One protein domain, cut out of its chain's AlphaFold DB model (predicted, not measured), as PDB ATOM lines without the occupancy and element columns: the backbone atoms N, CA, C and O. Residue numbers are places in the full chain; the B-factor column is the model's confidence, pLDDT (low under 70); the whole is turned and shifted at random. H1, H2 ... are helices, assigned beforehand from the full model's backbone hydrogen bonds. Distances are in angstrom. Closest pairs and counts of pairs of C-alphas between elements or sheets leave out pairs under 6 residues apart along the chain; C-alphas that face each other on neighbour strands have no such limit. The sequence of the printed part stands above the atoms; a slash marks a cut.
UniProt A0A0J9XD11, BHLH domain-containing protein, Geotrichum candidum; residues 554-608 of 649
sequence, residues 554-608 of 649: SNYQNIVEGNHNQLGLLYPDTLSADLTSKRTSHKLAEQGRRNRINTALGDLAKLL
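AT A GLANCE: This is residues 554 to 608 of the 649 residues of the protein "BHLH domain-containing protein" of Geotrichum candidum (UniProt A0A0J9XD11). One long helix, H3, makes the length of the model, and at its first end a small head holds two short helices, H1 and H2, with the chain folding back from H2 to begin H3. H1 packs crosswise on the early part of H3, while residues 584 to 608 stick out free as a long arm. The printed part has 55 residues with three named helices, in the order H1, H2, H3, and no named strand; the class is all helix. It is extended, with a radius of gyration of the C-alphas of 18.7 A, and the C-alphas span 61 by 18 by 9 A.

IN THESE COORDINATES: H1 is residues 555 to 560 and begins with C-alpha 555 at (31.580, -36.736, 44.736); it is 8.7 A from first to last C-alpha. H2, residues 563 to 567, measures 7.1 A. H3, residues 573 to 606, measures 49.8 A, from C-alpha 573 at (44.377, -34.245, 49.849) to C-alpha 606 at (49.114, -28.899, 0.532).

HOW THE PARTS SIT: H1 and H3 touch, and H3 does so with residues 575 to 580 alone; the closest C-alphas, those of Val 560 and Ser 576, are 4.8 A apart. Their lines are about perpendicular, at 81 degrees. H1 and H2 are close but not clearly touching, with the closest C-alphas, those of Asn 558 and His 564, 5.0 A apart. H2 and H3 are apart. Every O i to N i+4 pair is within hydrogen-bond range in H1 and H3; in H2 the count is 0 of 1, beside 2 of 2 O i to N i+3 pairs.

THE WHOLE: The two C-alphas farthest apart, those of Gly 568 and Leu 608, are 60.8 A apart. Without residues 584 to 608, which stand free, the other 30 residues span 24 by 17 by 9 A. The printed part has no cut, and both links are tight. The mean pLDDT of the printed part is 91.9, and no printed residue is under 70.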
ATOM      1  N   SER A 554      28.604 -34.091  41.868       86.25
ATOM      2  CA  SER A 554      29.130 -35.449  42.052       86.25
ATOM      3  C   SER A 554      30.333 -35.481  43.005       86.25
ATOM      4  O   SER A 554      31.194 -34.601  42.948       86.25
ATOM      5  N   ASN A 555      30.464 -36.552  43.796       83.94
ATOM      6  CA  ASN A 555      31.580 -36.736  44.736       83.94
ATOM      7  C   ASN A 555      32.960 -36.555  44.075       83.94
ATOM      8  O   ASN A 555      33.852 -35.970  44.676       83.94
ATOM      9  N   TYR A 556      33.132 -36.993  42.821       88.38
ATOM     10  CA  TYR A 556      34.375 -36.798  42.062       88.38
ATOM     11  C   TYR A 556      34.716 -35.314  41.845       88.38
ATOM     12  O   TYR A 556      35.881 -34.934  41.944       88.38
ATOM     13  N   GLN A 557      33.715 -34.470  41.585       89.19
ATOM     14  CA  GLN A 557      33.921 -33.030  41.459       89.19
ATOM     15  C   GLN A 557      34.235 -32.401  42.823       89.19
ATOM     16  O   GLN A 557      35.179 -31.624  42.911       89.19
ATOM     17  N   ASN A 558      33.539 -32.804  43.892       86.75
ATOM     18  CA  ASN A 558      33.787 -32.289  45.247       86.75
ATOM     19  C   ASN A 558      35.198 -32.632  45.759       86.75
ATOM     20  O   ASN A 558      35.823 -31.799  46.408       86.75
ATOM     21  N   ILE A 559      35.726 -33.815  45.413       86.75
ATOM     22  CA  ILE A 559      37.120 -34.203  45.692       86.75
ATOM     23  C   ILE A 559      38.102 -33.332  44.901       86.75
ATOM     24  O   ILE A 559      39.077 -32.842  45.459       86.75
ATOM     25  N   VAL A 560      37.871 -33.130  43.600       87.88
ATOM     26  CA  VAL A 560      38.787 -32.345  42.749       87.88
ATOM     27  C   VAL A 560      38.766 -30.848  43.091       87.88
ATOM     28  O   VAL A 560      39.773 -30.174  42.909       87.88
ATOM     29  N   GLU A 561      37.661 -30.333  43.628       87.56
ATOM     30  CA  GLU A 561      37.568 -28.967  44.161       87.56
ATOM     31  C   GLU A 561      38.118 -28.813  45.594       87.56
ATOM     32  O   GLU A 561      38.242 -27.689  46.067       87.56
ATOM     33  N   GLY A 562      38.408 -29.907  46.313       84.75
ATOM     34  CA  GLY A 562      38.792 -29.878  47.735       84.75
ATOM     35  C   GLY A 562      37.632 -29.646  48.721       84.75
ATOM     36  O   GLY A 562      37.825 -29.684  49.936       84.75
ATOM     37  N   ASN A 563      36.410 -29.454  48.215       85.94
ATOM     38  CA  ASN A 563      35.208 -29.188  49.010       85.94
ATOM     39  C   ASN A 563      34.679 -30.430  49.756       85.94
ATOM     40  O   ASN A 563      33.790 -30.315  50.595       85.94
ATOM     41  N   HIS A 564      35.224 -31.626  49.500       85.56
ATOM     42  CA  HIS A 564      34.796 -32.882  50.129       85.56
ATOM     43  C   HIS A 564      34.801 -32.855  51.664       85.56
ATOM     44  O   HIS A 564      33.876 -33.381  52.283       85.56
ATOM     45  N   ASN A 565      35.780 -32.180  52.271       85.25
ATOM     46  CA  ASN A 565      35.897 -32.056  53.726       85.25
ATOM     47  C   ASN A 565      34.708 -31.295  54.354       85.25
ATOM     48  O   ASN A 565      34.291 -31.627  55.461       85.25
ATOM     49  N   GLN A 566      34.111 -30.333  53.635       84.06
ATOM     50  CA  GLN A 566      32.904 -29.612  54.077       84.06
ATOM     51  C   GLN A 566      31.663 -30.518  54.084       84.06
ATOM     52  O   GLN A 566      30.721 -30.279  54.832       84.06
ATOM     53  N   LEU A 567      31.676 -31.584  53.277       84.06
ATOM     54  CA  LEU A 567      30.571 -32.534  53.136       84.06
ATOM     55  C   LEU A 567      30.659 -33.711  54.126       84.06
ATOM     56  O   LEU A 567      29.964 -34.712  53.966       84.06
ATOM     57  N   GLY A 568      31.575 -33.643  55.102       83.62
ATOM     58  CA  GLY A 568      31.905 -34.753  56.005       83.62
ATOM     59  C   GLY A 568      32.614 -35.933  55.322       83.62
ATOM     60  O   GLY A 568      32.862 -36.958  55.958       83.62
ATOM     61  N   LEU A 569      32.955 -35.811  54.034       84.44
ATOM     62  CA  LEU A 569      33.594 -36.861  53.248       84.44
ATOM     63  C   LEU A 569      35.117 -36.720  53.325       84.44
ATOM     64  O   LEU A 569      35.729 -36.058  52.492       84.44
ATOM     65  N   LEU A 570      35.734 -37.360  54.316       85.56
ATOM     66  CA  LEU A 570      37.188 -37.351  54.494       85.56
ATOM     67  C   LEU A 570      37.894 -38.155  53.387       85.56
ATOM     68  O   LEU A 570      37.895 -39.387  53.401       85.56
ATOM     69  N   TYR A 571      38.549 -37.450  52.463       86.94
ATOM     70  CA  TYR A 571      39.492 -38.017  51.496       86.94
ATOM     71  C   TYR A 571      40.871 -37.367  51.682       86.94
ATOM     72  O   TYR A 571      40.928 -36.164  51.939       86.94
ATOM     73  N   PRO A 572      41.986 -38.109  51.524       90.50
ATOM     74  CA  PRO A 572      43.323 -37.524  51.582       90.50
ATOM     75  C   PRO A 572      43.520 -36.463  50.494       90.50
ATOM     76  O   PRO A 572      43.203 -36.718  49.333       90.50
ATOM     77  N   ASP A 573      44.126 -35.323  50.823       85.44
ATOM     78  CA  ASP A 573      44.377 -34.245  49.849       85.44
ATOM     79  C   ASP A 573      45.376 -34.656  48.750       85.44
ATOM     80  O   ASP A 573      45.399 -34.095  47.655       85.44
ATOM     81  N   THR A 574      46.149 -35.722  48.981       90.00
ATOM     82  CA  THR A 574      46.930 -36.369  47.919       90.00
ATOM     83  C   THR A 574      46.045 -36.875  46.781       90.00
ATOM     84  O   THR A 574      46.492 -36.843  45.642       90.00
ATOM     85  N   LEU A 575      44.792 -37.278  47.038       91.25
ATOM     86  CA  LEU A 575      43.852 -37.758  46.021       91.25
ATOM     87  C   LEU A 575      43.353 -36.630  45.108       91.25
ATOM     88  O   LEU A 575      43.247 -36.841  43.900       91.25
ATOM     89  N   SER A 576      43.058 -35.442  45.643       89.31
ATOM     90  CA  SER A 576      42.625 -34.296  44.828       89.31
ATOM     91  C   SER A 576      43.766 -33.808  43.926       89.31
ATOM     92  O   SER A 576      43.552 -33.580  42.729       89.31
ATOM     93  N   ALA A 577      44.994 -33.776  44.455       90.56
ATOM     94  CA  ALA A 577      46.213 -33.529  43.689       90.56
ATOM     95  C   ALA A 577      46.439 -34.594  42.599       90.56
ATOM     96  O   ALA A 577      46.650 -34.245  41.436       90.56
ATOM     97  N   ASP A 578      46.319 -35.886  42.929       94.19
ATOM     98  CA  ASP A 578      46.498 -36.998  41.985       94.19
ATOM     99  C   ASP A 578      45.485 -36.954  40.834       94.19
ATOM    100  O   ASP A 578      45.842 -37.119  39.665       94.19
ATOM    101  N   LEU A 579      44.209 -36.722  41.152       92.81
ATOM    102  CA  LEU A 579      43.128 -36.645  40.170       92.81
ATOM    103  C   LEU A 579      43.262 -35.403  39.283       92.81
ATOM    104  O   LEU A 579      42.990 -35.487  38.084       92.81
ATOM    105  N   THR A 580      43.726 -34.280  39.837       92.44
ATOM    106  CA  THR A 580      44.012 -33.053  39.079       92.44
ATOM    107  C   THR A 580      45.221 -33.240  38.165       92.44
ATOM    108  O   THR A 580      45.128 -32.957  36.973       92.44
ATOM    109  N   SER A 581      46.315 -33.814  38.673       95.31
ATOM    110  CA  SER A 581      47.512 -34.165  37.897       95.31
ATOM    111  C   SER A 581      47.171 -35.095  36.727       95.31
ATOM    112  O   SER A 581      47.478 -34.791  35.572       95.31
ATOM    113  N   LYS A 582      46.418 -36.174  36.986       96.25
ATOM    114  CA  LYS A 582      45.931 -37.108  35.956       96.25
ATOM    115  C   LYS A 582      45.018 -36.419  34.935       96.25
ATOM    116  O   LYS A 582      45.187 -36.639  33.736       96.25
ATOM    117  N   ARG A 583      44.097 -35.548  35.374       94.81
ATOM    118  CA  ARG A 583      43.203 -34.764  34.496       94.81
ATOM    119  C   ARG A 583      43.996 -33.812  33.589       94.81
ATOM    120  O   ARG A 583      43.729 -33.767  32.390       94.81
ATOM    121  N   THR A 584      44.977 -33.089  34.126       96.12
ATOM    122  CA  THR A 584      45.812 -32.130  33.382       96.12
ATOM    123  C   THR A 584      46.772 -32.831  32.421       96.12
ATOM    124  O   THR A 584      46.820 -32.474  31.245       96.12
ATOM    125  N   SER A 585      47.458 -33.886  32.871       97.62
ATOM    126  CA  SER A 585      48.324 -34.721  32.027       97.62
ATOM    127  C   SER A 585      47.552 -35.335  30.852       97.62
ATOM    128  O   SER A 585      47.979 -35.237  29.700       97.62
ATOM    129  N   HIS A 586      46.351 -35.870  31.105       98.38
ATOM    130  CA  HIS A 586      45.485 -36.404  30.052       98.38
ATOM    131  C   HIS A 586      45.022 -35.327  29.055       98.38
ATOM    132  O   HIS A 586      45.091 -35.557  27.845       98.38
ATOM    133  N   LYS A 587      44.608 -34.140  29.534       97.88
ATOM    134  CA  LYS A 587      44.266 -32.996  28.666       97.88
ATOM    135  C   LYS A 587      45.434 -32.610  27.753       97.88
ATOM    136  O   LYS A 587      45.237 -32.493  26.546       97.88
ATOM    137  N   LEU A 588      46.638 -32.457  28.311       97.75
ATOM    138  CA  LEU A 588      47.839 -32.069  27.565       97.75
ATOM    139  C   LEU A 588      48.235 -33.130  26.522       97.75
ATOM    140  O   LEU A 588      48.544 -32.794  25.378       97.75
ATOM    141  N   ALA A 589      48.159 -34.416  26.876       98.25
ATOM    142  CA  ALA A 589      48.437 -35.518  25.957       98.25
ATOM    143  C   ALA A 589      47.444 -35.573  24.778       98.25
ATOM    144  O   ALA A 589      47.853 -35.764  23.628       98.25
ATOM    145  N   GLU A 590      46.148 -35.365  25.037       98.31
ATOM    146  CA  GLU A 590      45.114 -35.306  23.995       98.31
ATOM    147  C   GLU A 590      45.220 -34.029  23.142       98.31
ATOM    148  O   GLU A 590      45.047 -34.096  21.926       98.31
ATOM    149  N   GLN A 591      45.597 -32.883  23.718       98.38
ATOM    150  CA  GLN A 591      45.904 -31.665  22.956       98.38
ATOM    151  C   GLN A 591      47.107 -31.888  22.025       98.38
ATOM    152  O   GLN A 591      47.010 -31.652  20.822       98.38
ATOM    153  N   GLY A 592      48.209 -32.453  22.530       98.44
ATOM    154  CA  GLY A 592      49.371 -32.814  21.712       98.44
ATOM    155  C   GLY A 592      49.047 -33.851  20.624       98.44
ATOM    156  O   GLY A 592      49.601 -33.811  19.525       98.44
ATOM    157  N   ARG A 593      48.114 -34.780  20.878       98.69
ATOM    158  CA  ARG A 593      47.561 -35.680  19.850       98.69
ATOM    159  C   ARG A 593      46.759 -34.914  18.788       98.69
ATOM    160  O   ARG A 593      47.010 -35.123  17.603       98.69
ATOM    161  N   ARG A 594      45.847 -34.018  19.181       98.62
ATOM    162  CA  ARG A 594      45.041 -33.197  18.254       98.62
ATOM    163  C   ARG A 594      45.900 -32.293  17.379       98.62
ATOM    164  O   ARG A 594      45.661 -32.241  16.178       98.62
ATOM    165  N   ASN A 595      46.922 -31.657  17.948       98.38
ATOM    166  CA  ASN A 595      47.830 -30.783  17.208       98.38
ATOM    167  C   ASN A 595      48.550 -31.558  16.096       98.38
ATOM    168  O   ASN A 595      48.454 -31.167  14.938       98.38
ATOM    169  N   ARG A 596      49.143 -32.723  16.404       98.44
ATOM    170  CA  ARG A 596      49.782 -33.597  15.398       98.44
ATOM    171  C   ARG A 596      48.821 -34.044  14.286       98.44
ATOM    172  O   ARG A 596      49.217 -34.080  13.125       98.44
ATOM    173  N   ILE A 597      47.562 -34.346  14.619       98.25
ATOM    174  CA  ILE A 597      46.527 -34.692  13.628       98.25
ATOM    175  C   ILE A 597      46.181 -33.483  12.743       98.25
ATOM    176  O   ILE A 597      46.045 -33.635  11.533       98.25
ATOM    177  N   ASN A 598      46.059 -32.283  13.320       96.81
ATOM    178  CA  ASN A 598      45.797 -31.058  12.561       96.81
ATOM    179  C   ASN A 598      46.955 -30.725  11.603       96.81
ATOM    180  O   ASN A 598      46.689 -30.426  10.443       96.81
ATOM    181  N   THR A 599      48.212 -30.835  12.053       96.94
ATOM    182  CA  THR A 599      49.402 -30.648  11.206       96.94
ATOM    183  C   THR A 599      49.398 -31.625  10.032       96.94
ATOM    184  O   THR A 599      49.422 -31.190   8.887       96.94
ATOM    185  N   ALA A 600      49.234 -32.928  10.293       97.00
ATOM    186  CA  ALA A 600      49.210 -33.949   9.244       97.00
ATOM    187  C   ALA A 600      48.065 -33.762   8.225       97.00
ATOM    188  O   ALA A 600      48.244 -34.040   7.043       97.00
ATOM    189  N   LEU A 601      46.897 -33.263   8.653       95.62
ATOM    190  CA  LEU A 601      45.798 -32.908   7.744       95.62
ATOM    191  C   LEU A 601      46.094 -31.641   6.924       95.62
ATOM    192  O   LEU A 601      45.690 -31.564   5.766       95.62
ATOM    193  N   GLY A 602      46.801 -30.665   7.500       93.31
ATOM    194  CA  GLY A 602      47.268 -29.476   6.784       93.31
ATOM    195  C   GLY A 602      48.327 -29.811   5.733       93.31
ATOM    196  O   GLY A 602      48.245 -29.336   4.605       93.31
ATOM    197  N   ASP A 603      49.278 -30.683   6.065       93.38
ATOM    198  CA  ASP A 603      50.296 -31.158   5.122       93.38
ATOM    199  C   ASP A 603      49.688 -32.028   4.013       93.38
ATOM    200  O   ASP A 603      50.063 -31.888   2.851       93.38
ATOM    201  N   LEU A 604      48.675 -32.846   4.331       94.06
ATOM    202  CA  LEU A 604      47.887 -33.556   3.323       94.06
ATOM    203  C   LEU A 604      47.163 -32.587   2.373       94.06
ATOM    204  O   LEU A 604      47.161 -32.825   1.171       94.06
ATOM    205  N   ALA A 605      46.587 -31.486   2.869       92.88
ATOM    206  CA  ALA A 605      45.901 -30.506   2.019       92.88
ATOM    207  C   ALA A 605      46.846 -29.837   1.000       92.88
ATOM    208  O   ALA A 605      46.485 -29.724  -0.174       92.88
ATOM    209  N   LYS A 606      48.075 -29.481   1.412       91.62
ATOM    210  CA  LYS A 606      49.114 -28.899   0.532       91.62
ATOM    211  C   LYS A 606      49.476 -29.797  -0.658       91.62
ATOM    212  O   LYS A 606      49.860 -29.296  -1.706       91.62
ATOM    213  N   LEU A 607      49.366 -31.119  -0.501       91.62
ATOM    214  CA  LEU A 607      49.671 -32.099  -1.552       91.62
ATOM    215  C   LEU A 607      48.524 -32.306  -2.559       91.62
ATOM    216  O   LEU A 607      48.696 -33.042  -3.530       91.62
ATOM    217  N   LEU A 608      47.351 -31.709  -2.320       90.38
ATOM    218  CA  LEU A 608      46.124 -31.962  -3.088       90.38
ATOM    219  C   LEU A 608      45.610 -30.733  -3.835       90.38
ATOM    220  O   LEU A 608      45.009 -30.883  -4.896       90.38
TER     221      LEU A 608